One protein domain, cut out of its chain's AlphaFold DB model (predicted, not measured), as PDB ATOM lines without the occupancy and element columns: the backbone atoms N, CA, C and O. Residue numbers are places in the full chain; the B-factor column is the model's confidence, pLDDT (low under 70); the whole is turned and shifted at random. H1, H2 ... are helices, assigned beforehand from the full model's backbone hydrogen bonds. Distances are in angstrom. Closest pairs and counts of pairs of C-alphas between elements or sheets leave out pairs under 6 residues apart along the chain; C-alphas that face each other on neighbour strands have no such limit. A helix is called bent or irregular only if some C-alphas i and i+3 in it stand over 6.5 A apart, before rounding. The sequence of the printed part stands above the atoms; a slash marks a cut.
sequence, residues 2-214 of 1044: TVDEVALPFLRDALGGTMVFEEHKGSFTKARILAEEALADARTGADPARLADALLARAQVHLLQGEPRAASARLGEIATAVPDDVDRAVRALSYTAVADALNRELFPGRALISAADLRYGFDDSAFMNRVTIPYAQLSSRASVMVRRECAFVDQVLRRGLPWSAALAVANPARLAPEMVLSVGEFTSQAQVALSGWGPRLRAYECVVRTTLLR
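Overview. This is residues 2 to 214 of the 1044 residues of the protein "TPR domain protein" of Minicystis rosea (UniProt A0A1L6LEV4). An elongated bundle of helices is built round H6 and H4, which lie side by side near the middle; H7 and H8 pack on H6 toward one end of the long axis, while H3 and H2 pack on H4 toward the other. H1 folds back on H2, and H5 packs on another side of H4; the bundle itself is made of the six helices H2, H3, H4, H6, H7 and H8. The printed part has 213 residues with eight named helices, H1 to H8 in order, and no named strand; its class is all helix. The whole is compact, with a radius of gyration of the C-alphas of 17.3 A, and spans 60 by 37 by 31 A.

Arrangement. H6, residues 144 to 168, touches H4, residues 86 to 104, and they run the same way at a shallow tilt of 8 degrees; their closest C-alphas, of Val 98 and Arg 158, are 4.9 A apart. H6 also touches H7, residues 177 to 193, in a hairpin; the closest C-alphas, of Gln 155 and Ala 190, are 5.6 A apart. H8, residues 199 to 212, touches H6 with C-alphas 164 and 212 closest at 5.3 A. H4, the hub, touches four helices. With H3, residues 68 to 81, it makes a hairpin, closest at C-alphas 68 and 99, 4.5 A. H2, residues 48 to 65, touches H3 in a hairpin at a shallow tilt of 9 degrees, closest at C-alphas 59 and 71, 4.1 A. H1, residues 28 to 44, touches H2, closest at C-alphas 42 and 51, 4.9 A. H5, residues 124 to 141, touches H4, closest at C-alphas 93 and 131, 5.6 A. H1 and H8 are apart. Every O i to N i+4 pair is within hydrogen-bond range in H1, H2, H4, H7 and H8; the counts are 7 of 10 in H3, 10 of 14 in H5 and 17 of 21 in H6.

Along the chain. H6 is 34.1 A long from first to last C-alpha, H4 27.0 A, H2 25.6 A and H5 25.1 A. H6 has a kink of 32 degrees near residue 162; it is neither bent nor irregular, but only just: C-alphas 158 and 161 are 6.4 A apart. H5 is irregular, with C-alphas 137 and 140 7.0 A apart. H1 begins at C-alpha 28, (127.826, 100.319, 144.613), H6 at C-alpha 144, (112.665, 113.492, 123.579), and H8 ends at C-alpha 212, (140.114, 103.900, 119.958).

Size, cuts and confidence. The two C-alphas farthest apart, of Ala 46 and Ala 173, are 60.0 A apart. The printed part has no cut. The link from H4 to H5 is long, with 19 residues. Mean pLDDT of the printed part is 76.7; 66 residues are under 70, among them 107 to 125 and 160 to 191.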
ATOM      1  N   THR A   2     117.450 117.492 134.395       41.94
ATOM      2  CA  THR A   2     118.385 118.309 133.611       41.94
ATOM      3  C   THR A   2     119.136 117.393 132.640       41.94
ATOM      4  O   THR A   2     119.256 116.196 132.886       41.94
ATOM      5  N   VAL A   3     119.582 117.939 131.510       46.56
ATOM      6  CA  VAL A   3     120.123 117.233 130.324       46.56
ATOM      7  C   VAL A   3     121.486 116.547 130.591       46.56
ATOM      8  O   VAL A   3     122.205 116.201 129.664       46.56
ATOM      9  N   ASP A   4     121.850 116.321 131.854       50.06
ATOM     10  CA  ASP A   4     123.197 115.915 132.263       50.06
ATOM     11  C   ASP A   4     123.288 114.498 132.851       50.06
ATOM     12  O   ASP A   4     124.394 114.050 133.147       50.06
ATOM     13  N   GLU A   5     122.176 113.777 133.059       58.97
ATOM     14  CA  GLU A   5     122.180 112.639 133.997       58.97
ATOM     15  C   GLU A   5     121.382 111.412 133.515       58.97
ATOM     16  O   GLU A   5     120.235 111.519 133.087       58.97
ATOM     17  N   VAL A   6     122.020 110.236 133.611       65.50
ATOM     18  CA  VAL A   6     121.528 108.917 133.146       65.50
ATOM     19  C   VAL A   6     121.120 108.006 134.326       65.50
ATOM     20  O   VAL A   6     120.411 107.018 134.147       65.50
ATOM     21  N   ALA A   7     121.530 108.353 135.552       64.44
ATOM     22  CA  ALA A   7     121.122 107.674 136.785       64.44
ATOM     23  C   ALA A   7     119.786 108.220 137.314       64.44
ATOM     24  O   ALA A   7     119.484 109.407 137.164       64.44
ATOM     25  N   LEU A   8     119.011 107.378 138.004       76.25
ATOM     26  CA  LEU A   8     117.815 107.838 138.711       76.25
ATOM     27  C   LEU A   8     118.190 108.810 139.851       76.25
ATOM     28  O   LEU A   8     119.179 108.566 140.550       76.25
ATOM     29  N   PRO A   9     117.401 109.880 140.098       78.94
ATOM     30  CA  PRO A   9     117.783 110.954 141.021       78.94
ATOM     31  C   PRO A   9     118.173 110.491 142.430       78.94
ATOM     32  O   PRO A   9     119.094 111.042 143.020       78.94
ATOM     33  N   PHE A  10     117.511 109.457 142.958       83.62
ATOM     34  CA  PHE A  10     117.771 108.947 144.309       83.62
ATOM     35  C   PHE A  10     119.005 108.033 144.409       83.62
ATOM     36  O   PHE A  10     119.508 107.819 145.506       83.62
ATOM     37  N   LEU A  11     119.521 107.516 143.286       86.06
ATOM     38  CA  LEU A  11     120.789 106.772 143.242       86.06
ATOM     39  C   LEU A  11     121.995 107.675 142.963       86.06
ATOM     40  O   LEU A  11     123.137 107.247 143.130       86.06
ATOM     41  N   ARG A  12     121.752 108.916 142.530       82.88
ATOM     42  CA  ARG A  12     122.771 109.805 141.965       82.88
ATOM     43  C   ARG A  12     123.978 109.979 142.874       82.88
ATOM     44  O   ARG A  12     125.107 109.753 142.443       82.88
ATOM     45  N   ASP A  13     123.737 110.373 144.116       85.00
ATOM     46  CA  ASP A  13     124.811 110.717 145.042       85.00
ATOM     47  C   ASP A  13     125.585 109.464 145.473       85.00
ATOM     48  O   ASP A  13     126.810 109.500 145.583       85.00
ATOM     49  N   ALA A  14     124.898 108.323 145.603       89.38
ATOM     50  CA  ALA A  14     125.538 107.040 145.881       89.38
ATOM     51  C   ALA A  14     126.457 106.587 144.737       89.38
ATOM     52  O   ALA A  14     127.509 106.011 144.997       89.38
ATOM     53  N   LEU A  15     126.109 106.887 143.484       88.06
ATOM     54  CA  LEU A  15     126.907 106.552 142.300       88.06
ATOM     55  C   LEU A  15     127.941 107.628 141.920       88.06
ATOM     56  O   LEU A  15     128.652 107.486 140.926       88.06
ATOM     57  N   GLY A  16     128.044 108.720 142.684       85.44
ATOM     58  CA  GLY A  16     128.931 109.838 142.347       85.44
ATOM     59  C   GLY A  16     128.530 110.565 141.056       85.44
ATOM     60  O   GLY A  16     129.373 111.151 140.377       85.44
ATOM     61  N   GLY A  17     127.241 110.522 140.704       81.50
ATOM     62  CA  GLY A  17     126.664 111.253 139.577       81.50
ATOM     63  C   GLY A  17     126.986 110.682 138.196       81.50
ATOM     64  O   GLY A  17     127.045 111.453 137.237       81.50
ATOM     65  N   THR A  18     127.220 109.370 138.082       83.56
ATOM     66  CA  THR A  18     127.447 108.691 136.798       83.56
ATOM     67  C   THR A  18     126.996 107.227 136.815       83.56
ATOM     68  O   THR A  18     127.000 106.583 137.857       83.56
ATOM     69  N   MET A  19     126.626 106.702 135.644       80.06
ATOM     70  CA  MET A  19     126.407 105.266 135.390       80.06
ATOM     71  C   MET A  19     127.587 104.627 134.641       80.06
ATOM     72  O   MET A  19     127.533 103.459 134.264       80.06
ATOM     73  N   VAL A  20     128.641 105.402 134.381       82.25
ATOM     74  CA  VAL A  20     129.842 104.938 133.693       82.25
ATOM     75  C   VAL A  20     130.734 104.218 134.700       82.25
ATOM     76  O   VAL A  20     131.258 104.826 135.637       82.25
ATOM     77  N   PHE A  21     130.909 102.912 134.507       82.06
ATOM     78  CA  PHE A  21     131.636 102.034 135.426       82.06
ATOM     79  C   PHE A  21     133.087 102.498 135.658       82.06
ATOM     80  O   PHE A  21     133.604 102.392 136.775       82.06
ATOM     81  N   GLU A  22     133.717 103.062 134.627       78.81
ATOM     82  CA  GLU A  22     135.164 103.300 134.530       78.81
ATOM     83  C   GLU A  22     135.620 104.666 135.016       78.81
ATOM     84  O   GLU A  22     136.815 104.921 135.126       78.81
ATOM     85  N   GLU A  23     134.680 105.536 135.378       84.88
ATOM     86  CA  GLU A  23     135.019 106.726 136.155       84.88
ATOM     87  C   GLU A  23     135.393 106.363 137.604       84.88
ATOM     88  O   GLU A  23     135.910 107.213 138.325       84.88
ATOM     89  N   HIS A  24     135.159 105.110 138.029       89.62
ATOM     90  CA  HIS A  24     135.472 104.595 139.369       89.62
ATOM     91  C   HIS A  24     134.906 105.463 140.510       89.62
ATOM     92  O   HIS A  24     135.486 105.569 141.591       89.62
ATOM     93  N   LYS A  25     133.753 106.087 140.252       90.50
ATOM     94  CA  LYS A  25     133.022 106.942 141.190       90.50
ATOM     95  C   LYS A  25     132.012 106.138 142.008       90.50
ATOM     96  O   LYS A  25     131.592 105.047 141.609       90.50
ATOM     97  N   GLY A  26     131.607 106.734 143.127       90.12
ATOM     98  CA  GLY A  26     130.522 106.242 143.968       90.12
ATOM     99  C   GLY A  26     130.818 104.935 144.702       90.12
ATOM    100  O   GLY A  26     131.916 104.383 144.641       90.12
ATOM    101  N   SER A  27     129.789 104.460 145.397       93.12
ATOM    102  CA  SER A  27     129.754 103.225 146.172       93.12
ATOM    103  C   SER A  27     128.581 102.375 145.696       93.12
ATOM    104  O   SER A  27     127.414 102.748 145.871       93.12
ATOM    105  N   PHE A  28     128.872 101.223 145.093       94.31
ATOM    106  CA  PHE A  28     127.826 100.319 144.613       94.31
ATOM    107  C   PHE A  28     127.117  99.628 145.770       94.31
ATOM    108  O   PHE A  28     125.918  99.388 145.676       94.31
ATOM    109  N   THR A  29     127.798  99.412 146.896       94.94
ATOM    110  CA  THR A  29     127.169  98.966 148.145       94.94
ATOM    111  C   THR A  29     126.067  99.931 148.589       94.94
ATOM    112  O   THR A  29     124.938  99.498 148.826       94.94
ATOM    113  N   LYS A  30     126.348 101.243 148.644       94.12
ATOM    114  CA  LYS A  30     125.334 102.250 149.012       94.12
ATOM    115  C   LYS A  30     124.199 102.310 147.992       94.12
ATOM    116  O   LYS A  30     123.035 102.330 148.378       94.12
ATOM    117  N   ALA A  31     124.529 102.304 146.700       94.31
ATOM    118  CA  ALA A  31     123.524 102.325 145.639       94.31
ATOM    119  C   ALA A  31     122.619 101.080 145.677       94.31
ATOM    120  O   ALA A  31     121.412 101.191 145.478       94.31
ATOM    121  N   ARG A  32     123.183  99.906 145.991       95.12
ATOM    122  CA  ARG A  32     122.443  98.653 146.158       95.12
ATOM    123  C   ARG A  32     121.458  98.726 147.317       95.12
ATOM    124  O   ARG A  32     120.303  98.379 147.107       95.12
ATOM    125  N   ILE A  33     121.892  99.197 148.488       96.00
ATOM    126  CA  ILE A  33     121.014  99.359 149.659       96.00
ATOM    127  C   ILE A  33     119.826 100.260 149.304       96.00
ATOM    128  O   ILE A  33     118.683  99.844 149.453       96.00
ATOM    129  N   LEU A  34     120.089 101.437 148.722       95.50
ATOM    130  CA  LEU A  34     119.032 102.372 148.319       95.50
ATOM    131  C   LEU A  34     118.071 101.770 147.283       95.50
ATOM    132  O   LEU A  34     116.862 101.978 147.361       95.50
ATOM    133  N   ALA A  35     118.590 101.024 146.304       94.31
ATOM    134  CA  ALA A  35     117.764 100.366 145.296       94.31
ATOM    135  C   ALA A  35     116.919  99.220 145.884       94.31
ATOM    136  O   ALA A  35     115.774  99.038 145.473       94.31
ATOM    137  N   GLU A  36     117.464  98.444 146.824       95.31
ATOM    138  CA  GLU A  36     116.762  97.342 147.493       95.31
ATOM    139  C   GLU A  36     115.662  97.851 148.428       95.31
ATOM    140  O   GLU A  36     114.547  97.336 148.370       95.31
ATOM    141  N   GLU A  37     115.936  98.892 149.216       95.06
ATOM    142  CA  GLU A  37     114.941  99.568 150.056       95.06
ATOM    143  C   GLU A  37     113.810 100.149 149.199       95.06
ATOM    144  O   GLU A  37     112.637  99.858 149.433       95.06
ATOM    145  N   ALA A  38     114.150 100.878 148.128       93.31
ATOM    146  CA  ALA A  38     113.159 101.433 147.209       93.31
ATOM    147  C   ALA A  38     112.294 100.346 146.547       93.31
ATOM    148  O   ALA A  38     111.091 100.544 146.361       93.31
ATOM    149  N   LEU A  39     112.884  99.199 146.196       94.25
ATOM    150  CA  LEU A  39     112.168  98.077 145.591       94.25
ATOM    151  C   LEU A  39     111.271  97.350 146.596       94.25
ATOM    152  O   LEU A  39     110.146  96.989 146.245       94.25
ATOM    153  N   ALA A  40     111.739  97.139 147.828       94.19
ATOM    154  CA  ALA A  40     110.940  96.550 148.898       94.19
ATOM    155  C   ALA A  40     109.715  97.424 149.206       94.19
ATOM    156  O   ALA A  40     108.587  96.928 149.182       94.19
ATOM    157  N   ASP A  41     109.925  98.731 149.366       93.19
ATOM    158  CA  ASP A  41     108.855  99.704 149.574       93.19
ATOM    159  C   ASP A  41     107.858  99.695 148.410       93.19
ATOM    160  O   ASP A  41     106.647  99.583 148.619       93.19
ATOM    161  N   ALA A  42     108.346  99.761 147.168       92.81
ATOM    162  CA  ALA A  42     107.485  99.818 145.992       92.81
ATOM    163  C   ALA A  42     106.664  98.536 145.777       92.81
ATOM    164  O   ALA A  42     105.537  98.623 145.299       92.81
ATOM    165  N   ARG A  43     107.179  97.361 146.173       92.25
ATOM    166  CA  ARG A  43     106.437  96.085 146.118       92.25
ATOM    167  C   ARG A  43     105.282  96.009 147.117       92.25
ATOM    168  O   ARG A  43     104.340  95.259 146.882       92.25
ATOM    169  N   THR A  44     105.355  96.755 148.218       89.69
ATOM    170  CA  THR A  44     104.252  96.851 149.194       89.69
ATOM    171  C   THR A  44     103.230  97.933 148.837       89.69
ATOM    172  O   THR A  44     102.114  97.926 149.357       89.69
ATOM    173  N   GLY A  45     103.596  98.859 147.947       82.50
ATOM    174  CA  GLY A  45     102.733  99.934 147.466       82.50
ATOM    175  C   GLY A  45     101.844  99.528 146.288       82.50
ATOM    176  O   GLY A  45     102.064  98.518 145.626       82.50
ATOM    177  N   ALA A  46     100.838 100.358 145.999       82.44
ATOM    178  CA  ALA A  46      99.912 100.165 144.878       82.44
ATOM    179  C   ALA A  46     100.273 100.988 143.622       82.44
ATOM    180  O   ALA A  46      99.448 101.082 142.720       82.44
ATOM    181  N   ASP A  47     101.457 101.615 143.571       91.06
ATOM    182  CA  ASP A  47     101.895 102.480 142.463       91.06
ATOM    183  C   ASP A  47     102.815 101.716 141.485       91.06
ATOM    184  O   ASP A  47     103.997 101.503 141.787       91.06
ATOM    185  N   PRO A  48     102.314 101.328 140.294       88.56
ATOM    186  CA  PRO A  48     103.093 100.560 139.328       88.56
ATOM    187  C   PRO A  48     104.254 101.355 138.714       88.56
ATOM    188  O   PRO A  48     105.274 100.767 138.353       88.56
ATOM    189  N   ALA A  49     104.148 102.687 138.630       88.81
ATOM    190  CA  ALA A  49     105.212 103.536 138.097       88.81
ATOM    191  C   ALA A  49     106.399 103.605 139.065       88.81
ATOM    192  O   ALA A  49     107.555 103.494 138.646       88.81
ATOM    193  N   ARG A  50     106.117 103.703 140.370       90.50
ATOM    194  CA  ARG A  50     107.143 103.639 141.421       90.50
ATOM    195  C   ARG A  50     107.828 102.272 141.471       90.50
ATOM    196  O   ARG A  50     109.041 102.212 141.663       90.50
ATOM    197  N   LEU A  51     107.079 101.187 141.257       92.75
ATOM    198  CA  LEU A  51     107.644  99.839 141.141       92.75
ATOM    199  C   LEU A  51     108.578  99.716 139.930       92.75
ATOM    200  O   LEU A  51     109.692  99.217 140.072       92.75
ATOM    201  N   ALA A  52     108.162 100.212 138.764       91.75
ATOM    202  CA  ALA A  52     108.983 100.205 137.557       91.75
ATOM    203  C   ALA A  52     110.292 101.002 137.721       91.75
ATOM    204  O   ALA A  52     111.353 100.529 137.309       91.75
ATOM    205  N   ASP A  53     110.247 102.169 138.372       91.19
ATOM    206  CA  ASP A  53     111.446 102.972 138.647       91.19
ATOM    207  C   ASP A  53     112.396 102.271 139.634       91.19
ATOM    208  O   ASP A  53     113.611 102.282 139.436       91.19
ATOM    209  N   ALA A  54     111.867 101.600 140.663       93.00
ATOM    210  CA  ALA A  54     112.678 100.828 141.605       93.00
ATOM    211  C   ALA A  54     113.304  99.571 140.962       93.00
ATOM    212  O   ALA A  54     114.457  99.233 141.242       93.00
ATOM    213  N   LEU A  55     112.582  98.904 140.055       94.69
ATOM    214  CA  LEU A  55     113.110  97.795 139.251       94.69
ATOM    215  C   LEU A  55     114.251  98.259 138.335       94.69
ATOM    216  O   LEU A  55     115.298  97.609 138.292       94.69
ATOM    217  N   LEU A  56     114.083  99.400 137.654       92.62
ATOM    218  CA  LEU A  56     115.122  99.998 136.812       92.62
ATOM    219  C   LEU A  56     116.363 100.372 137.635       92.62
ATOM    220  O   LEU A  56     117.480 100.052 137.232       92.62
ATOM    221  N   ALA A  57     116.171 100.981 138.808       92.75
ATOM    222  CA  ALA A  57     117.246 101.321 139.739       92.75
ATOM    223  C   ALA A  57     118.059 100.086 140.149       92.75
ATOM    224  O   ALA A  57     119.289 100.080 140.074       92.75
ATOM    225  N   ARG A  58     117.381  98.998 140.536       94.12
ATOM    226  CA  ARG A  58     118.070  97.768 140.933       94.12
ATOM    227  C   ARG A  58     118.782  97.102 139.758       94.12
ATOM    228  O   ARG A  58     119.883  96.583 139.951       94.12
ATOM    229  N   ALA A  59     118.190  97.140 138.564       94.06
ATOM    230  CA  ALA A  59     118.817  96.646 137.342       94.06
ATOM    231  C   ALA A  59     120.089  97.431 136.994       94.06
ATOM    232  O   ALA A  59     121.116  96.823 136.715       94.06
ATOM    233  N   GLN A  60     120.053  98.763 137.084       91.81
ATOM    234  CA  GLN A  60     121.219  99.631 136.897       91.81
ATOM    235  C   GLN A  60     122.367  99.258 137.848       91.81
ATOM    236  O   GLN A  60     123.510  99.134 137.410       91.81
ATOM    237  N   VAL A  61     122.065  98.998 139.124       93.19
ATOM    238  CA  VAL A  61     123.068  98.526 140.091       93.19
ATOM    239  C   VAL A  61     123.593  97.134 139.719       93.19
ATOM    240  O   VAL A  61     124.802  96.942 139.714       93.19
ATOM    241  N   HIS A  62     122.733  96.183 139.331       93.19
ATOM    242  CA  HIS A  62     123.183  94.863 138.861       93.19
ATOM    243  C   HIS A  62     124.157  94.972 137.674       93.19
ATOM    244  O   HIS A  62     125.180  94.292 137.664       93.19
ATOM    245  N   LEU A  63     123.898  95.852 136.698       90.62
ATOM    246  CA  LEU A  63     124.811  96.072 135.565       90.62
ATOM    247  C   LEU A  63     126.187  96.566 136.029       90.62
ATOM    248  O   LEU A  63     127.206  96.057 135.568       90.62
ATOM    249  N   LEU A  64     126.222  97.503 136.980       89.44
ATOM    250  CA  LEU A  64     127.461  98.022 137.568       89.44
ATOM    251  C   LEU A  64     128.220  96.970 138.392       89.44
ATOM    252  O   LEU A  64     129.447  96.996 138.443       89.44
ATOM    253  N   GLN A  65     127.504  96.022 138.998       90.25
ATOM    254  CA  GLN A  65     128.080  94.875 139.705       90.25
ATOM    255  C   GLN A  65     128.487  93.729 138.759       90.25
ATOM    256  O   GLN A  65     129.105  92.763 139.197       90.25
ATOM    257  N   GLY A  66     128.193  93.835 137.457       88.44
ATOM    258  CA  GLY A  66     128.512  92.804 136.469       88.44
ATOM    259  C   GLY A  66     127.570  91.613 136.470       88.44
ATOM    260  O   GLY A  66     127.977  90.520 136.086       88.44
ATOM    261  N   GLU A  67     126.325  91.821 136.891       91.94
ATOM    262  CA  GLU A  67     125.273  90.810 137.026       91.94
ATOM    263  C   GLU A  67     124.194  91.011 135.937       91.94
ATOM    264  O   GLU A  67     123.032  91.323 136.234       91.94
ATOM    265  N   PRO A  68     124.539  90.888 134.637       90.38
ATOM    266  CA  PRO A  68     123.641  91.235 133.538       90.38
ATOM    267  C   PRO A  68     122.374  90.376 133.493       90.38
ATOM    268  O   PRO A  68     121.328  90.835 133.026       90.38
ATOM    269  N   ARG A  69     122.422  89.133 133.979       88.69
ATOM    270  CA  ARG A  69     121.241  88.258 134.009       88.69
ATOM    271  C   ARG A  69     120.244  88.686 135.073       88.69
ATOM    272  O   ARG A  69     119.050  88.762 134.786       88.69
ATOM    273  N   ALA A  70     120.736  89.030 136.262       90.62
ATOM    274  CA  ALA A  70     119.906  89.586 137.322       90.62
ATOM    275  C   ALA A  70     119.302  90.934 136.895       90.62
ATOM    276  O   ALA A  70     118.105  91.158 137.083       90.62
ATOM    277  N   ALA A  71     120.084  91.787 136.218       93.19
ATOM    278  CA  ALA A  71     119.580  93.019 135.614       93.19
ATOM    279  C   ALA A  71     118.463  92.743 134.594       93.19
ATOM    280  O   ALA A  71     117.385  93.326 134.690       93.19
ATOM    281  N   SER A  72     118.687  91.815 133.657       91.19
ATOM    282  CA  SER A  72     117.716  91.462 132.611       91.19
ATOM    283  C   SER A  72     116.402  90.926 133.190       91.19
ATOM    284  O   SER A  72     115.330  91.280 132.704       91.19
ATOM    285  N   ALA A  73     116.467  90.117 134.253       90.81
ATOM    286  CA  ALA A  73     115.282  89.623 134.953       90.81
ATOM    287  C   ALA A  73     114.446  90.776 135.535       90.81
ATOM    288  O   ALA A  73     113.240  90.832 135.310       90.81
ATOM    289  N   ARG A  74     115.091  91.738 136.214       94.00
ATOM    290  CA  ARG A  74     114.420  92.932 136.761       94.00
ATOM    291  C   ARG A  74     113.837  93.831 135.665       94.00
ATOM    292  O   ARG A  74     112.733  94.338 135.825       94.00
ATOM    293  N   LEU A  75     114.549  94.011 134.550       93.50
ATOM    294  CA  LEU A  75     114.088  94.821 133.412       93.50
ATOM    295  C   LEU A  75     112.869  94.195 132.718       93.50
ATOM    296  O   LEU A  75     111.971  94.920 132.296       93.50
ATOM    297  N   GLY A  76     112.794  92.861 132.657       90.31
ATOM    298  CA  GLY A  76     111.629  92.143 132.133       90.31
ATOM    299  C   GLY A  76     110.349  92.356 132.954       90.31
ATOM    300  O   GLY A  76     109.264  92.413 132.379       90.31
ATOM    301  N   GLU A  77     110.466  92.542 134.275       92.12
ATOM    302  CA  GLU A  77     109.331  92.844 135.170       92.12
ATOM    303  C   GLU A  77     108.717  94.237 134.899       92.12
ATOM    304  O   GLU A  77     107.549  94.474 135.196       92.12
ATOM    305  N   ILE A  78     109.463  95.172 134.295       92.12
ATOM    306  CA  ILE A  78     108.960  96.532 134.022       92.12
ATOM    307  C   ILE A  78     107.838  96.506 132.979       92.12
ATOM    308  O   ILE A  78     106.826  97.185 133.144       92.12
ATOM    309  N   ALA A  79     107.983  95.695 131.926       80.81
ATOM    310  CA  ALA A  79     106.999  95.616 130.847       80.81
ATOM    311  C   ALA A  79     105.637  95.073 131.320       80.81
ATOM    312  O   ALA A  79     104.610  95.403 130.733       80.81
ATOM    313  N   THR A  80     105.617  94.262 132.384       85.19
ATOM    314  CA  THR A  80     104.375  93.764 132.989       85.19
ATOM    315  C   THR A  80     103.796  94.737 134.013       85.19
ATOM    316  O   THR A  80     102.576  94.840 134.119       85.19
ATOM    317  N   ALA A  81     104.645  95.467 134.744       86.31
ATOM    318  CA  ALA A  81     104.208  96.454 135.728       86.31
ATOM    319  C   ALA A  81     103.549  97.686 135.081       86.31
ATOM    320  O   ALA A  81     102.588  98.223 135.628       86.31
ATOM    321  N   VAL A  82     104.052  98.133 133.925       88.25
ATOM    322  CA  VAL A  82     103.586  99.353 133.241       88.25
ATOM    323  C   VAL A  82     103.406  99.141 131.725       88.25
ATOM    324  O   VAL A  82     104.156  99.702 130.928       88.25
ATOM    325  N   PRO A  83     102.404  98.352 131.288       83.00
ATOM    326  CA  PRO A  83     102.252  97.948 129.883       83.00
ATOM    327  C   PRO A  83     101.984  99.112 128.914       83.00
ATOM    328  O   PRO A  83     102.353  99.034 127.744       83.00
ATOM    329  N   ASP A  84     101.384 100.203 129.401       88.00
ATOM    330  CA  ASP A  84     101.022 101.374 128.590       88.00
ATOM    331  C   ASP A  84     102.046 102.528 128.677       88.00
ATOM    332  O   ASP A  84     101.910 103.535 127.975       88.00
ATOM    333  N   ASP A  85     103.090 102.404 129.508       91.50
ATOM    334  CA  ASP A  85     104.123 103.436 129.679       91.50
ATOM    335  C   ASP A  85     105.288 103.226 128.700       91.50
ATOM    336  O   ASP A  85     106.250 102.494 128.954       91.50
ATOM    337  N   VAL A  86     105.203 103.912 127.559       90.69
ATOM    338  CA  VAL A  86     106.206 103.837 126.487       90.69
ATOM    339  C   VAL A  86     107.600 104.267 126.958       90.69
ATOM    340  O   VAL A  86     108.590 103.668 126.539       90.69
ATOM    341  N   ASP A  87     107.707 105.273 127.827       91.12
ATOM    342  CA  ASP A  87     108.997 105.829 128.252       91.12
ATOM    343  C   ASP A  87     109.767 104.824 129.120       91.12
ATOM    344  O   ASP A  87     110.954 104.570 128.889       91.12
ATOM    345  N   ARG A  88     109.086 104.194 130.083       90.75
ATOM    346  CA  ARG A  88     109.688 103.160 130.939       90.75
ATOM    347  C   ARG A  88     109.970 101.869 130.179       90.75
ATOM    348  O   ARG A  88     111.031 101.277 130.382       90.75
ATOM    349  N   ALA A  89     109.092 101.478 129.256       90.38
ATOM    350  CA  ALA A  89     109.320 100.325 128.388       90.38
ATOM    351  C   ALA A  89     110.568 100.512 127.503       90.38
ATOM    352  O   ALA A  89     111.412  99.619 127.414       90.38
ATOM    353  N   VAL A  90     110.742 101.691 126.894       91.50
ATOM    354  CA  VAL A  90     111.905 101.993 126.042       91.50
ATOM    355  C   VAL A  90     113.211 102.033 126.844       91.50
ATOM    356  O   VAL A  90     114.223 101.516 126.363       91.50
ATOM    357  N   ARG A  91     113.201 102.557 128.079       91.69
ATOM    358  CA  ARG A  91     114.357 102.458 128.993       91.69
ATOM    359  C   ARG A  91     114.697 101.008 129.320       91.69
ATOM    360  O   ARG A  91     115.857 100.620 129.198       91.69
ATOM    361  N   ALA A  92     113.698 100.209 129.695       92.75
ATOM    362  CA  ALA A  92     113.903  98.808 130.046       92.75
ATOM    363  C   ALA A  92     114.557  98.028 128.892       92.75
ATOM    364  O   ALA A  92     115.539  97.316 129.101       92.75
ATOM    365  N   LEU A  93     114.079  98.233 127.661       92.31
ATOM    366  CA  LEU A  93     114.648  97.632 126.449       92.31
ATOM    367  C   LEU A  93     116.092  98.096 126.191       92.31
ATOM    368  O   LEU A  93     116.956  97.269 125.904       92.31
ATOM    369  N   SER A  94     116.379  99.393 126.343       91.12
ATOM    370  CA  SER A  94     117.729  99.943 126.145       91.12
ATOM    371  C   SER A  94     118.746  99.365 127.138       91.12
ATOM    372  O   SER A  94     119.807  98.895 126.729       91.12
ATOM    373  N   TYR A  95     118.404  99.295 128.428       91.44
ATOM    374  CA  TYR A  95     119.271  98.675 129.435       91.44
ATOM    375  C   TYR A  95     119.337  97.147 129.315       91.44
ATOM    376  O   TYR A  95     120.354  96.559 129.677       91.44
ATOM    377  N   THR A  96     118.316  96.494 128.751       91.88
ATOM    378  CA  THR A  96     118.381  95.055 128.436       91.88
ATOM    379  C   THR A  96     119.413  94.800 127.338       91.88
ATOM    380  O   THR A  96     120.157  93.825 127.409       91.88
ATOM    381  N   ALA A  97     119.535  95.709 126.364       87.56
ATOM    382  CA  ALA A  97     120.587  95.642 125.354       87.56
ATOM    383  C   ALA A  97     121.994  95.847 125.951       87.56
ATOM    384  O   ALA A  97     122.941  95.208 125.503       87.56
ATOM    385  N   VAL A  98     122.142  96.694 126.981       87.06
ATOM    386  CA  VAL A  98     123.404  96.807 127.741       87.06
ATOM    387  C   VAL A  98     123.696  95.527 128.511       87.06
ATOM    388  O   VAL A  98     124.826  95.059 128.486       87.06
ATOM    389  N   ALA A  99     122.699  94.946 129.180       88.75
ATOM    390  CA  ALA A  99     122.858  93.692 129.908       88.75
ATOM    391  C   ALA A  99     123.345  92.565 128.986       88.75
ATOM    392  O   ALA A  99     124.283  91.842 129.316       88.75
ATOM    393  N   ASP A 100     122.742  92.454 127.805       83.62
ATOM    394  CA  ASP A 100     123.133  91.484 126.790       83.62
ATOM    395  C   ASP A 100     124.570  91.726 126.292       83.62
ATOM    396  O   ASP A 100     125.383  90.801 126.321       83.62
ATOM    397  N   ALA A 101     124.929  92.977 125.975       78.31
ATOM    398  CA  ALA A 101     126.295  93.337 125.590       78.31
ATOM    399  C   ALA A 101     127.315  93.066 126.710       78.31
ATOM    400  O   ALA A 101     128.351  92.465 126.457       78.31
ATOM    401  N   LEU A 102     127.020  93.411 127.968       79.44
ATOM    402  CA  LEU A 102     127.900  93.106 129.104       79.44
ATOM    403  C   LEU A 102     128.066  91.603 129.320       79.44
ATOM    404  O   LEU A 102     129.095  91.166 129.822       79.44
ATOM    405  N   ASN A 103     127.065  90.800 128.970       81.19
ATOM    406  CA  ASN A 103     127.158  89.353 129.085       81.19
ATOM    407  C   ASN A 103     127.984  88.735 127.942       81.19
ATOM    408  O   ASN A 103     128.693  87.755 128.179       81.19
ATOM    409  N   ARG A 104     127.945  89.323 126.738       73.75
ATOM    410  CA  ARG A 104     128.561  88.790 125.506       73.75
ATOM    411  C   ARG A 104     129.918  89.388 125.130       73.75
ATOM    412  O   ARG A 104     130.714  88.711 124.494       73.75
ATOM    413  N   GLU A 105     130.177  90.640 125.487       69.50
ATOM    414  CA  GLU A 105     131.235  91.463 124.882       69.50
ATOM    415  C   GLU A 105     132.127  92.171 125.921       69.50
ATOM    416  O   GLU A 105     132.983  92.978 125.557       69.50
ATOM    417  N   LEU A 106     131.957  91.886 127.217       70.19
ATOM    418  CA  LEU A 106     132.770  92.479 128.275       70.19
ATOM    419  C   LEU A 106     133.953  91.580 128.621       70.19
ATOM    420  O   LEU A 106     133.773  90.472 129.098       70.19
ATOM    421  N   PHE A 107     135.171  92.092 128.501       69.88
ATOM    422  CA  PHE A 107     136.386  91.364 128.870       69.88
ATOM    423  C   PHE A 107     137.200  92.130 129.925       69.88
ATOM    424  O   PHE A 107     137.113  93.366 129.990       69.88
ATOM    425  N   PRO A 108     138.029  91.448 130.739       65.31
ATOM    426  CA  PRO A 108     138.890  92.104 131.718       65.31
ATOM    427  C   PRO A 108     139.804  93.145 131.081       65.31
ATOM    428  O   PRO A 108     140.375  92.931 130.014       65.31
ATOM    429  N   GLY A 109     139.937  94.303 131.730       56.00
ATOM    430  CA  GLY A 109     140.823  95.369 131.260       56.00
ATOM    431  C   GLY A 109     140.497  95.929 129.868       56.00
ATOM    432  O   GLY A 109     141.317  96.685 129.351       56.00
ATOM    433  N   ARG A 110     139.324  95.598 129.298       51.81
ATOM    434  CA  ARG A 110     138.858  96.010 127.965       51.81
ATOM    435  C   ARG A 110     139.751  95.530 126.805       51.81
ATOM    436  O   ARG A 110     140.078  96.327 125.938       51.81
ATOM    437  N   ALA A 111     140.150  94.260 126.753       43.66
ATOM    438  CA  ALA A 111     140.705  93.673 125.521       43.66
ATOM    439  C   ALA A 111     139.688  92.771 124.832       43.66
ATOM    440  O   ALA A 111     139.078  91.944 125.494       43.66
ATOM    441  N   LEU A 112     139.540  92.874 123.511       41.16
ATOM    442  CA  LEU A 112     138.812  91.860 122.757       41.16
ATOM    443  C   LEU A 112     139.688  90.625 122.545       41.16
ATOM    444  O   LEU A 112     140.799  90.719 122.034       41.16
ATOM    445  N   ILE A 113     139.147  89.455 122.842       40.41
ATOM    446  CA  ILE A 113     139.542  88.214 122.172       40.41
ATOM    447  C   ILE A 113     138.399  87.896 121.210       40.41
ATOM    448  O   ILE A 113     137.263  88.296 121.474       40.41
ATOM    449  N   SER A 114     138.689  87.295 120.051       38.00
ATOM    450  CA  SER A 114     137.679  87.053 119.015       38.00
ATOM    451  C   SER A 114     136.432  86.421 119.634       38.00
ATOM    452  O   SER A 114     136.487  85.302 120.133       38.00
ATOM    453  N   ALA A 115     135.336  87.184 119.625       40.84
ATOM    454  CA  ALA A 115     134.057  86.886 120.258       40.84
ATOM    455  C   ALA A 115     133.288  85.803 119.493       40.84
ATOM    456  O   ALA A 115     132.185  86.029 118.991       40.84
ATOM    457  N   ALA A 116     133.907  84.643 119.357       39.91
ATOM    458  CA  ALA A 116     133.309  83.480 118.749       39.91
ATOM    459  C   ALA A 116     132.985  82.450 119.864       39.91
ATOM    460  O   ALA A 116     131.812  82.093 119.976       39.91
ATOM    461  N   ASP A 117     133.852  82.290 120.884       40.78
ATOM    462  CA  ASP A 117     133.563  81.628 122.186       40.78
ATOM    463  C   ASP A 117     132.388  82.206 123.003       40.78
ATOM    464  O   ASP A 117     131.764  81.515 123.815       40.78
ATOM    465  N   LEU A 118     132.019  83.466 122.768       49.66
ATOM    466  CA  LEU A 118     130.957  84.149 123.518       49.66
ATOM    467  C   LEU A 118     129.640  84.290 122.764       49.66
ATOM    468  O   LEU A 118     128.650  84.707 123.358       49.66
ATOM    469  N   ARG A 119     129.600  83.863 121.497       47.62
ATOM    470  CA  ARG A 119     128.346  83.641 120.759       47.62
ATOM    471  C   ARG A 119     127.701  82.295 121.107       47.62
ATOM    472  O   ARG A 119     126.571  82.039 120.701       47.62
ATOM    473  N   TYR A 120     128.378  81.455 121.894       42.22
ATOM    474  CA  TYR A 120     127.850  80.182 122.378       42.22
ATOM    475  C   TYR A 120     126.623  80.403 123.275       42.22
ATOM    476  O   TYR A 120     126.703  81.048 124.324       42.22
ATOM    477  N   GLY A 121     125.489  79.822 122.872       47.56
ATOM    478  CA  GLY A 121     124.244  79.815 123.645       47.56
ATOM    479  C   GLY A 121     123.430  81.110 123.597       47.56
ATOM    480  O   GLY A 121     122.467  81.241 124.357       47.56
ATOM    481  N   PHE A 122     123.793  82.061 122.733       56.66
ATOM    482  CA  PHE A 122     123.024  83.284 122.544       56.66
ATOM    483  C   PHE A 122     122.194  83.219 121.266       56.66
ATOM    484  O   PHE A 122     122.708  83.194 120.154       56.66
ATOM    485  N   ASP A 123     120.878  83.207 121.449       63.75
ATOM    486  CA  ASP A 123     119.915  83.233 120.357       63.75
ATOM    487  C   ASP A 123     119.710  84.685 119.890       63.75
ATOM    488  O   ASP A 123     118.947  85.455 120.487       63.75
ATOM    489  N   ASP A 124     120.430  85.069 118.832       65.25
ATOM    490  CA  ASP A 124     120.313  86.382 118.187       65.25
ATOM    491  C   ASP A 124     118.891  86.647 117.682       65.25
ATOM    492  O   ASP A 124     118.406  87.775 117.777       65.25
ATOM    493  N   SER A 125     118.173  85.612 117.235       66.94
ATOM    494  CA  SER A 125     116.766  85.732 116.845       66.94
ATOM    495  C   SER A 125     115.891  86.050 118.059       66.94
ATOM    496  O   SER A 125     115.081  86.981 118.025       66.94
ATOM    497  N   ALA A 126     116.092  85.361 119.184       73.38
ATOM    498  CA  ALA A 126     115.395  85.683 120.427       73.38
ATOM    499  C   ALA A 126     115.774  87.064 120.971       73.38
ATOM    500  O   ALA A 126     114.924  87.729 121.563       73.38
ATOM    501  N   PHE A 127     117.017  87.523 120.811       77.62
ATOM    502  CA  PHE A 127     117.395  88.888 121.181       77.62
ATOM    503  C   PHE A 127     116.697  89.921 120.289       77.62
ATOM    504  O   PHE A 127     116.070  90.849 120.804       77.62
ATOM    505  N   MET A 128     116.708  89.721 118.969       76.75
ATOM    506  CA  MET A 128     116.011  90.587 118.015       76.75
ATOM    507  C   MET A 128     114.515  90.690 118.324       76.75
ATOM    508  O   MET A 128     113.976  91.795 118.381       76.75
ATOM    509  N   ASN A 129     113.860  89.559 118.597       81.81
ATOM    510  CA  ASN A 129     112.435  89.505 118.916       81.81
ATOM    511  C   ASN A 129     112.098  90.112 120.286       81.81
ATOM    512  O   ASN A 129     111.047  90.731 120.432       81.81
ATOM    513  N   ARG A 130     112.970  89.954 121.291       84.25
ATOM    514  CA  ARG A 130     112.723  90.462 122.653       84.25
ATOM    515  C   ARG A 130     113.107  91.925 122.847       84.25
ATOM    516  O   ARG A 130     112.496  92.585 123.680       84.25
ATOM    517  N   VAL A 131     114.117  92.420 122.130       85.56
ATOM    518  CA  VAL A 131     114.725  93.733 122.394       85.56
ATOM    519  C   VAL A 131     114.682  94.632 121.164       85.56
ATOM    520  O   VAL A 131     114.029  95.675 121.197       85.56
ATOM    521  N   THR A 132     115.335  94.235 120.070       82.81
ATOM    522  CA  THR A 132     115.551  95.123 118.915       82.81
ATOM    523  C   THR A 132     114.251  95.536 118.227       82.81
ATOM    524  O   THR A 132     114.030  96.725 117.994       82.81
ATOM    525  N   ILE A 133     113.373  94.577 117.917       85.50
ATOM    526  CA  ILE A 133     112.103  94.840 117.228       85.50
ATOM    527  C   ILE A 133     111.163  95.685 118.110       85.50
ATOM    528  O   ILE A 133     110.723  96.739 117.638       85.50
ATOM    529  N   PRO A 134     110.896  95.323 119.385       88.12
ATOM    530  CA  PRO A 134     110.080  96.158 120.269       88.12
ATOM    531  C   PRO A 134     110.643  97.572 120.457       88.12
ATOM    532  O   PRO A 134     109.893  98.549 120.432       88.12
ATOM    533  N   TYR A 135     111.967  97.716 120.584       87.81
ATOM    534  CA  TYR A 135     112.603  99.027 120.726       87.81
ATOM    535  C   TYR A 135     112.392  99.900 119.482       87.81
ATOM    536  O   TYR A 135     112.025 101.073 119.600       87.81
ATOM    537  N   ALA A 136     112.560  99.340 118.281       86.62
ATOM    538  CA  ALA A 136     112.326 100.060 117.030       86.62
ATOM    539  C   ALA A 136     110.866 100.537 116.896       86.62
ATOM    540  O   ALA A 136     110.619 101.651 116.435       86.62
ATOM    541  N   GLN A 137     109.903  99.730 117.351       88.38
ATOM    542  CA  GLN A 137     108.474 100.064 117.310       88.38
ATOM    543  C   GLN A 137     108.077 101.161 118.312       88.38
ATOM    544  O   GLN A 137     107.216 101.989 118.011       88.38
ATOM    545  N   LEU A 138     108.682 101.171 119.504       89.50
ATOM    546  CA  LEU A 138     108.284 102.058 120.603       89.50
ATOM    547  C   LEU A 138     109.103 103.354 120.684       89.50
ATOM    548  O   LEU A 138     108.569 104.388 121.081       89.50
ATOM    549  N   SER A 139     110.379 103.329 120.291       87.69
ATOM    550  CA  SER A 139     111.315 104.445 120.510       87.69
ATOM    551  C   SER A 139     110.863 105.770 119.890       87.69
ATOM    552  O   SER A 139     111.071 106.819 120.495       87.69
ATOM    553  N   SER A 140     110.185 105.754 118.738       88.44
ATOM    554  CA  SER A 140     109.655 106.964 118.084       88.44
ATOM    555  C   SER A 140     108.547 107.662 118.887       88.44
ATOM    556  O   SER A 140     108.373 108.876 118.765       88.44
ATOM    557  N   ARG A 141     107.835 106.911 119.737       92.19
ATOM    558  CA  ARG A 141     106.738 107.384 120.596       92.19
ATOM    559  C   ARG A 141     107.212 107.841 121.979       92.19
ATOM    560  O   ARG A 141     106.453 108.524 122.659       92.19
ATOM    561  N   ALA A 142     108.432 107.483 122.384       89.25
ATOM    562  CA  ALA A 142     109.012 107.904 123.660       89.25
ATOM    563  C   ALA A 142     109.308 109.409 123.685       89.25
ATOM    564  O   ALA A 142     109.494 110.032 122.638       89.25
ATOM    565  N   SER A 143     109.410 110.007 124.867       89.38
ATOM    566  CA  SER A 143     109.757 111.417 125.026       89.38
ATOM    567  C   SER A 143     111.154 111.743 124.476       89.38
ATOM    568  O   SER A 143     112.054 110.903 124.404       89.38
ATOM    569  N   VAL A 144     111.366 113.010 124.096       83.94
ATOM    570  CA  VAL A 144     112.665 113.492 123.579       83.94
ATOM    571  C   VAL A 144     113.801 113.203 124.565       83.94
ATOM    572  O   VAL A 144     114.902 112.858 124.141       83.94
ATOM    573  N   MET A 145     113.532 113.330 125.867       81.06
ATOM    574  CA  MET A 145     114.523 113.082 126.913       81.06
ATOM    575  C   MET A 145     114.909 111.601 126.981       81.06
ATOM    576  O   MET A 145     116.096 111.292 126.959       81.06
ATOM    577  N   VAL A 146     113.930 110.690 126.974       85.94
ATOM    578  CA  VAL A 146     114.188 109.240 126.988       85.94
ATOM    579  C   VAL A 146     114.926 108.795 125.730       85.94
ATOM    580  O   VAL A 146     115.888 108.042 125.825       85.94
ATOM    581  N   ARG A 147     114.568 109.311 124.547       84.81
ATOM    582  CA  ARG A 147     115.311 108.993 123.314       84.81
ATOM    583  C   ARG A 147     116.774 109.431 123.376       84.81
ATOM    584  O   ARG A 147     117.637 108.713 122.879       84.81
ATOM    585  N   ARG A 148     117.062 110.596 123.970       79.31
ATOM    586  CA  ARG A 148     118.442 111.065 124.173       79.31
ATOM    587  C   ARG A 148     119.191 110.161 125.145       79.31
ATOM    588  O   ARG A 148     120.309 109.763 124.838       79.31
ATOM    589  N   GLU A 149     118.576 109.821 126.276       82.94
ATOM    590  CA  GLU A 149     119.137 108.892 127.263       82.94
ATOM    591  C   GLU A 149     119.462 107.535 126.624       82.94
ATOM    592  O   GLU A 149     120.597 107.079 126.700       82.94
ATOM    593  N   CYS A 150     118.520 106.924 125.904       85.75
ATOM    594  CA  CYS A 150     118.752 105.644 125.237       85.75
ATOM    595  C   CYS A 150     119.827 105.730 124.143       85.75
ATOM    596  O   CYS A 150     120.562 104.768 123.941       85.75
ATOM    597  N   ALA A 151     119.972 106.874 123.461       81.06
ATOM    598  CA  ALA A 151     121.073 107.090 122.521       81.06
ATOM    599  C   ALA A 151     122.435 107.138 123.235       81.06
ATOM    600  O   ALA A 151     123.401 106.567 122.733       81.06
ATOM    601  N   PHE A 152     122.514 107.762 124.417       79.38
ATOM    602  CA  PHE A 152     123.704 107.702 125.271       79.38
ATOM    603  C   PHE A 152     124.006 106.262 125.696       79.38
ATOM    604  O   PHE A 152     125.130 105.791 125.530       79.38
ATOM    605  N   VAL A 153     123.002 105.557 126.219       83.81
ATOM    606  CA  VAL A 153     123.131 104.172 126.688       83.81
ATOM    607  C   VAL A 153     123.614 103.267 125.550       83.81
ATOM    608  O   VAL A 153     124.554 102.498 125.734       83.81
ATOM    609  N   ASP A 154     123.051 103.411 124.349       80.62
ATOM    610  CA  ASP A 154     123.461 102.651 123.168       80.62
ATOM    611  C   ASP A 154     124.903 102.961 122.743       80.62
ATOM    612  O   ASP A 154     125.710 102.053 122.560       80.62
ATOM    613  N   GLN A 155     125.250 104.241 122.596       76.81
ATOM    614  CA  GLN A 155     126.543 104.630 122.032       76.81
ATOM    615  C   GLN A 155     127.688 104.472 123.032       76.81
ATOM    616  O   GLN A 155     128.762 104.009 122.664       76.81
ATOM    617  N   VAL A 156     127.476 104.817 124.301       74.56
ATOM    618  CA  VAL A 156     128.540 104.840 125.311       74.56
ATOM    619  C   VAL A 156     128.592 103.532 126.093       74.56
ATOM    620  O   VAL A 156     129.653 102.916 126.151       74.56
ATOM    621  N   LEU A 157     127.465 103.087 126.661       78.44
ATOM    622  CA  LEU A 157     127.442 101.916 127.549       78.44
ATOM    623  C   LEU A 157     127.389 100.591 126.778       78.44
ATOM    624  O   LEU A 157     128.029  99.629 127.187       78.44
ATOM    625  N   ARG A 158     126.650 100.528 125.664       77.31
ATOM    626  CA  ARG A 158     126.519  99.295 124.874       77.31
ATOM    627  C   ARG A 158     127.615  99.146 123.824       77.31
ATOM    628  O   ARG A 158     128.217  98.089 123.745       77.31
ATOM    629  N   ARG A 159     127.859 100.172 123.001       70.75
ATOM    630  CA  ARG A 159     128.828 100.113 121.889       70.75
ATOM    631  C   ARG A 159     130.232 100.569 122.305       70.75
ATOM    632  O   ARG A 159     131.209  99.896 121.998       70.75
ATOM    633  N   GLY A 160     130.360 101.688 123.011       64.12
ATOM    634  CA  GLY A 160     131.665 102.288 123.317       64.12
ATOM    635  C   GLY A 160     132.632 101.355 124.046       64.12
ATOM    636  O   GLY A 160     133.817 101.319 123.713       64.12
ATOM    637  N   LEU A 161     132.123 100.551 124.983       59.84
ATOM    638  CA  LEU A 161     132.906  99.566 125.731       59.84
ATOM    639  C   LEU A 161     133.502  98.462 124.819       59.84
ATOM    640  O   LEU A 161     134.733  98.395 124.738       59.84
ATOM    641  N   PRO A 162     132.704  97.665 124.078       55.53
ATOM    642  CA  PRO A 162     133.211  96.651 123.146       55.53
ATOM    643  C   PRO A 162     134.129  97.200 122.050       55.53
ATOM    644  O   PRO A 162     135.160  96.601 121.756       55.53
ATOM    645  N   TRP A 163     133.815  98.362 121.466       57.16
ATOM    646  CA  TRP A 163     134.636  98.955 120.400       57.16
ATOM    647  C   TRP A 163     135.998  99.436 120.913       57.16
ATOM    648  O   TRP A 163     137.013  99.231 120.243       57.16
ATOM    649  N   SER A 164     136.052 100.022 122.118       52.00
ATOM    650  CA  SER A 164     137.328 100.393 122.754       52.00
ATOM    651  C   SER A 164     138.222  99.176 122.990       52.00
ATOM    652  O   SER A 164     139.439  99.266 122.831       52.00
ATOM    653  N   ALA A 165     137.604  98.026 123.268       49.84
ATOM    654  CA  ALA A 165     138.286  96.756 123.431       49.84
ATOM    655  C   ALA A 165     138.705  96.110 122.100       49.84
ATOM    656  O   ALA A 165     139.804  95.561 122.021       49.84
ATOM    657  N   ALA A 166     137.885  96.220 121.046       49.62
ATOM    658  CA  ALA A 166     138.168  95.717 119.692       49.62
ATOM    659  C   ALA A 166     139.441  96.328 119.100       49.62
ATOM    660  O   ALA A 166     140.247  95.633 118.486       49.62
ATOM    661  N   LEU A 167     139.630  97.633 119.302       48.72
ATOM    662  CA  LEU A 167     140.737  98.377 118.703       48.72
ATOM    663  C   LEU A 167     141.996  98.404 119.555       48.72
ATOM    664  O   LEU A 167     143.088  98.462 118.995       48.72
ATOM    665  N   ALA A 168     141.877  98.285 120.881       44.59
ATOM    666  CA  ALA A 168     143.035  98.107 121.755       44.59
ATOM    667  C   ALA A 168     143.820  96.815 121.445       44.59
ATOM    668  O   ALA A 168     144.975  96.695 121.841       44.59
ATOM    669  N   VAL A 169     143.200  95.864 120.732       41.38
ATOM    670  CA  VAL A 169     143.761  94.553 120.367       41.38
ATOM    671  C   VAL A 169     143.981  94.419 118.857       41.38
ATOM    672  O   VAL A 169     144.400  93.378 118.365       41.38
ATOM    673  N   ALA A 170     143.760  95.457 118.061       40.03
ATOM    674  CA  ALA A 170     144.085  95.381 116.647       40.03
ATOM    675  C   ALA A 170     145.538  95.807 116.414       40.03
ATOM    676  O   ALA A 170     145.932  96.902 116.807       40.03
ATOM    677  N   ASN A 171     146.337  94.980 115.727       41.72
ATOM    678  CA  ASN A 171     147.540  95.510 115.085       41.72
ATOM    679  C   ASN A 171     147.057  96.517 114.025       41.72
ATOM    680  O   ASN A 171     146.377  96.093 113.086       41.72
ATOM    681  N   PRO A 172     147.382  97.815 114.138       38.09
ATOM    682  CA  PRO A 172     146.844  98.838 113.241       38.09
ATOM    683  C   PRO A 172     147.187  98.571 111.770       38.09
ATOM    684  O   PRO A 172     146.407  98.906 110.888       38.09
ATOM    685  N   ALA A 173     148.308  97.887 111.509       36.19
ATOM    686  CA  ALA A 173     148.748  97.503 110.168       36.19
ATOM    687  C   ALA A 173     147.950  96.335 109.548       36.19
ATOM    688  O   ALA A 173     148.173  95.990 108.391       36.19
ATOM    689  N   ARG A 174     147.053  95.691 110.307       38.75
ATOM    690  CA  ARG A 174     146.237  94.541 109.867       38.75
ATOM    691  C   ARG A 174     144.731  94.768 110.008       38.75
ATOM    692  O   ARG A 174     143.959  93.834 109.801       38.75
ATOM    693  N   LEU A 175     144.300  95.975 110.372       42.06
ATOM    694  CA  LEU A 175     142.881  96.313 110.360       42.06
ATOM    695  C   LEU A 175     142.383  96.357 108.918       42.06
ATOM    696  O   LEU A 175     142.931  97.081 108.090       42.06
ATOM    697  N   ALA A 176     141.323  95.603 108.625       44.50
ATOM    698  CA  ALA A 176     140.622  95.746 107.358       44.50
ATOM    699  C   ALA A 176     140.139  97.206 107.208       44.50
ATOM    700  O   ALA A 176     139.650  97.777 108.190       44.50
ATOM    701  N   PRO A 177     140.224  97.818 106.012       43.72
ATOM    702  CA  PRO A 177     139.743  99.184 105.771       43.72
ATOM    703  C   PRO A 177     138.307  99.432 106.267       43.72
ATOM    704  O   PRO A 177     137.989 100.505 106.775       43.72
ATOM    705  N   GLU A 178     137.459  98.407 106.204       46.88
ATOM    706  CA  GLU A 178     136.070  98.404 106.682       46.88
ATOM    707  C   GLU A 178     135.945  98.605 108.204       46.88
ATOM    708  O   GLU A 178     135.042  99.304 108.670       46.88
ATOM    709  N   MET A 179     136.877  98.059 108.995       50.84
ATOM    710  CA  MET A 179     136.918  98.257 110.451       50.84
ATOM    711  C   MET A 179     137.288  99.702 110.792       50.84
ATOM    712  O   MET A 179     136.671 100.303 111.665       50.84
ATOM    713  N   VAL A 180     138.252 100.288 110.075       54.75
ATOM    714  CA  VAL A 180     138.661 101.692 110.269       54.75
ATOM    715  C   VAL A 180     137.504 102.646 109.952       54.75
ATOM    716  O   VAL A 180     137.242 103.576 110.719       54.75
ATOM    717  N   LEU A 181     136.762 102.382 108.871       57.47
ATOM    718  CA  LEU A 181     135.559 103.140 108.512       57.47
ATOM    719  C   LEU A 181     134.464 103.016 109.579       57.47
ATOM    720  O   LEU A 181     133.934 104.032 110.025       57.47
ATOM    721  N   SER A 182     134.197 101.801 110.065       57.88
ATOM    722  CA  SER A 182     133.193 101.546 111.111       57.88
ATOM    723  C   SER A 182     133.493 102.299 112.415       57.88
ATOM    724  O   SER A 182     132.590 102.807 113.080       57.88
ATOM    725  N   VAL A 183     134.774 102.436 112.774       58.62
ATOM    726  CA  VAL A 183     135.217 103.223 113.938       58.62
ATOM    727  C   VAL A 183     135.032 104.721 113.704       58.62
ATOM    728  O   VAL A 183     134.577 105.439 114.598       58.62
ATOM    729  N   GLY A 184     135.351 105.209 112.503       62.91
ATOM    730  CA  GLY A 184     135.083 106.592 112.105       62.91
ATOM    731  C   GLY A 184     133.590 106.936 112.171       62.91
ATOM    732  O   GLY A 184     133.208 107.987 112.693       62.91
ATOM    733  N   GLU A 185     132.731 106.021 111.726       66.62
ATOM    734  CA  GLU A 185     131.277 106.156 111.826       66.62
ATOM    735  C   GLU A 185     130.797 106.135 113.278       66.62
ATOM    736  O   GLU A 185     130.040 107.022 113.677       66.62
ATOM    737  N   PHE A 186     131.275 105.189 114.093       65.88
ATOM    738  CA  PHE A 186     130.941 105.116 115.517       65.88
ATOM    739  C   PHE A 186     131.315 106.407 116.254       65.88
ATOM    740  O   PHE A 186     130.484 106.994 116.944       65.88
ATOM    741  N   THR A 187     132.549 106.891 116.078       65.50
ATOM    742  CA  THR A 187     133.020 108.121 116.735       65.50
ATOM    743  C   THR A 187     132.216 109.349 116.306       65.50
ATOM    744  O   THR A 187     131.880 110.188 117.143       65.50
ATOM    745  N   SER A 188     131.820 109.423 115.033       69.81
ATOM    746  CA  SER A 188     130.950 110.487 114.520       69.81
ATOM    747  C   SER A 188     129.534 110.405 115.103       69.81
ATOM    748  O   SER A 188     128.982 111.415 115.546       69.81
ATOM    749  N   GLN A 189     128.947 109.206 115.161       69.56
ATOM    750  CA  GLN A 189     127.615 108.976 115.728       69.56
ATOM    751  C   GLN A 189     127.575 109.250 117.236       69.56
ATOM    752  O   GLN A 189     126.636 109.893 117.704       69.56
ATOM    753  N   ALA A 190     128.596 108.830 117.987       66.56
ATOM    754  CA  ALA A 190     128.725 109.112 119.414       66.56
ATOM    755  C   ALA A 190     128.812 110.624 119.678       66.56
ATOM    756  O   ALA A 190     128.085 111.145 120.523       66.56
ATOM    757  N   GLN A 191     129.615 111.355 118.896       69.88
ATOM    758  CA  GLN A 191     129.736 112.810 119.012       69.88
ATOM    759  C   GLN A 191     128.402 113.532 118.748       69.88
ATOM    760  O   GLN A 191     128.073 114.501 119.437       69.88
ATOM    761  N   VAL A 192     127.611 113.054 117.782       72.50
ATOM    762  CA  VAL A 192     126.266 113.584 117.501       72.50
ATOM    763  C   VAL A 192     125.280 113.220 118.615       72.50
ATOM    764  O   VAL A 192     124.562 114.098 119.094       72.50
ATOM    765  N   ALA A 193     125.263 111.967 119.077       67.00
ATOM    766  CA  ALA A 193     124.380 111.502 120.151       67.00
ATOM    767  C   ALA A 193     124.628 112.232 121.483       67.00
ATOM    768  O   ALA A 193     123.700 112.458 122.262       67.00
ATOM    769  N   LEU A 194     125.876 112.643 121.714       66.25
ATOM    770  CA  LEU A 194     126.317 113.376 122.898       66.25
ATOM    771  C   LEU A 194     126.255 114.900 122.737       66.25
ATOM    772  O   LEU A 194     126.549 115.639 123.683       66.25
ATOM    773  N   SER A 195     125.852 115.399 121.566       65.38
ATOM    774  CA  SER A 195     125.688 116.834 121.347       65.38
ATOM    775  C   SER A 195     124.560 117.382 122.238       65.38
ATOM    776  O   SER A 195     123.401 116.984 122.148       65.38
ATOM    777  N   GLY A 196     124.918 118.283 123.159       65.56
ATOM    778  CA  GLY A 196     123.986 118.884 124.121       65.56
ATOM    779  C   GLY A 196     123.976 118.266 125.524       65.56
ATOM    780  O   GLY A 196     123.248 118.782 126.365       65.56
ATOM    781  N   TRP A 197     124.784 117.234 125.791       73.19
ATOM    782  CA  TRP A 197     125.047 116.738 127.150       73.19
ATOM    783  C   TRP A 197     126.159 117.542 127.845       73.19
ATOM    784  O   TRP A 197     127.033 118.118 127.183       73.19
ATOM    785  N   GLY A 198     126.140 117.563 129.179       77.25
ATOM    786  CA  GLY A 198     127.090 118.291 130.016       77.25
ATOM    787  C   GLY A 198     128.567 117.914 129.830       77.25
ATOM    788  O   GLY A 198     128.907 116.868 129.264       77.25
ATOM    789  N   PRO A 199     129.487 118.763 130.329       83.00
ATOM    790  CA  PRO A 199     130.929 118.635 130.098       83.00
ATOM    791  C   PRO A 199     131.521 117.306 130.586       83.00
ATOM    792  O   PRO A 199     132.448 116.807 129.955       83.00
ATOM    793  N   ARG A 200     130.955 116.694 131.638       83.50
ATOM    794  CA  ARG A 200     131.410 115.408 132.198       83.50
ATOM    795  C   ARG A 200     131.290 114.248 131.203       83.50
ATOM    796  O   ARG A 200     132.278 113.581 130.921       83.50
ATOM    797  N   LEU A 201     130.108 114.025 130.623       78.81
ATOM    798  CA  LEU A 201     129.893 112.907 129.690       78.81
ATOM    799  C   LEU A 201     130.666 113.096 128.378       78.81
ATOM    800  O   LEU A 201     131.151 112.128 127.796       78.81
ATOM    801  N   ARG A 202     130.847 114.350 127.949       82.31
ATOM    802  CA  ARG A 202     131.720 114.688 126.816       82.31
ATOM    803  C   ARG A 202     133.191 114.404 127.119       82.31
ATOM    804  O   ARG A 202     133.902 113.919 126.246       82.31
ATOM    805  N   ALA A 203     133.649 114.681 128.340       87.75
ATOM    806  CA  ALA A 203     135.005 114.343 128.765       87.75
ATOM    807  C   ALA A 203     135.231 112.824 128.750       87.75
ATOM    808  O   ALA A 203     136.262 112.363 128.263       87.75
ATOM    809  N   TYR A 204     134.250 112.043 129.215       83.88
ATOM    810  CA  TYR A 204     134.327 110.585 129.173       83.88
ATOM    811  C   TYR A 204     134.373 110.029 127.743       83.88
ATOM    812  O   TYR A 204     135.205 109.172 127.450       83.88
ATOM    813  N   GLU A 205     133.550 110.543 126.824       80.56
ATOM    814  CA  GLU A 205     133.632 110.152 125.408       80.56
ATOM    815  C   GLU A 205     135.014 110.431 124.810       80.56
ATOM    816  O   GLU A 205     135.550 109.582 124.093       80.56
ATOM    817  N   CYS A 206     135.640 111.554 125.173       84.31
ATOM    818  CA  CYS A 206     137.012 111.836 124.768       84.31
ATOM    819  C   CYS A 206     137.972 110.753 125.296       84.31
ATOM    820  O   CYS A 206     138.782 110.248 124.524       84.31
ATOM    821  N   VAL A 207     137.842 110.306 126.553       83.56
ATOM    822  CA  VAL A 207     138.642 109.182 127.087       83.56
ATOM    823  C   VAL A 207     138.408 107.889 126.289       83.56
ATOM    824  O   VAL A 207     139.371 107.225 125.900       83.56
ATOM    825  N   VAL A 208     137.161 107.538 125.963       75.06
ATOM    826  CA  VAL A 208     136.861 106.352 125.135       75.06
ATOM    827  C   VAL A 208     137.522 106.469 123.754       75.06
ATOM    828  O   VAL A 208     138.211 105.548 123.315       75.06
ATOM    829  N   ARG A 209     137.416 107.630 123.100       74.88
ATOM    830  CA  ARG A 209     138.040 107.892 121.793       74.88
ATOM    831  C   ARG A 209     139.553 107.835 121.803       74.88
ATOM    832  O   ARG A 209     140.140 107.370 120.831       74.88
ATOM    833  N   THR A 210     140.189 108.269 122.885       76.94
ATOM    834  CA  THR A 210     141.651 108.168 123.009       76.94
ATOM    835  C   THR A 210     142.113 106.719 122.987       76.94
ATOM    836  O   THR A 210     143.151 106.412 122.412       76.94
ATOM    837  N   THR A 211     141.305 105.816 123.545       68.50
ATOM    838  CA  THR A 211     141.568 104.375 123.509       68.50
ATOM    839  C   THR A 211     141.389 103.822 122.091       68.50
ATOM    840  O   THR A 211     142.203 103.018 121.652       68.50
ATOM    841  N   LEU A 212     140.379 104.302 121.350       63.97
ATOM    842  CA  LEU A 212     140.114 103.900 119.958       63.97
ATOM    843  C   LEU A 212     141.201 104.363 118.971       63.97
ATOM    844  O   LEU A 212     141.487 103.668 118.004       63.97
ATOM    845  N   LEU A 213     141.801 105.534 119.209       66.50
ATOM    846  CA  LEU A 213     142.801 106.159 118.330       66.50
ATOM    847  C   LEU A 213     144.240 105.918 118.786       66.50
ATOM    848  O   LEU A 213     145.156 106.576 118.309       66.50
ATOM    849  N   ARG A 214     144.460 104.982 119.709       63.28
ATOM    850  CA  ARG A 214     145.754 104.770 120.368       63.28
ATOM    851  C   ARG A 214     146.916 104.481 119.409       63.28
ATOM    852  O   ARG A 214     148.062 104.773 119.738       63.28
TER     853      ARG A 214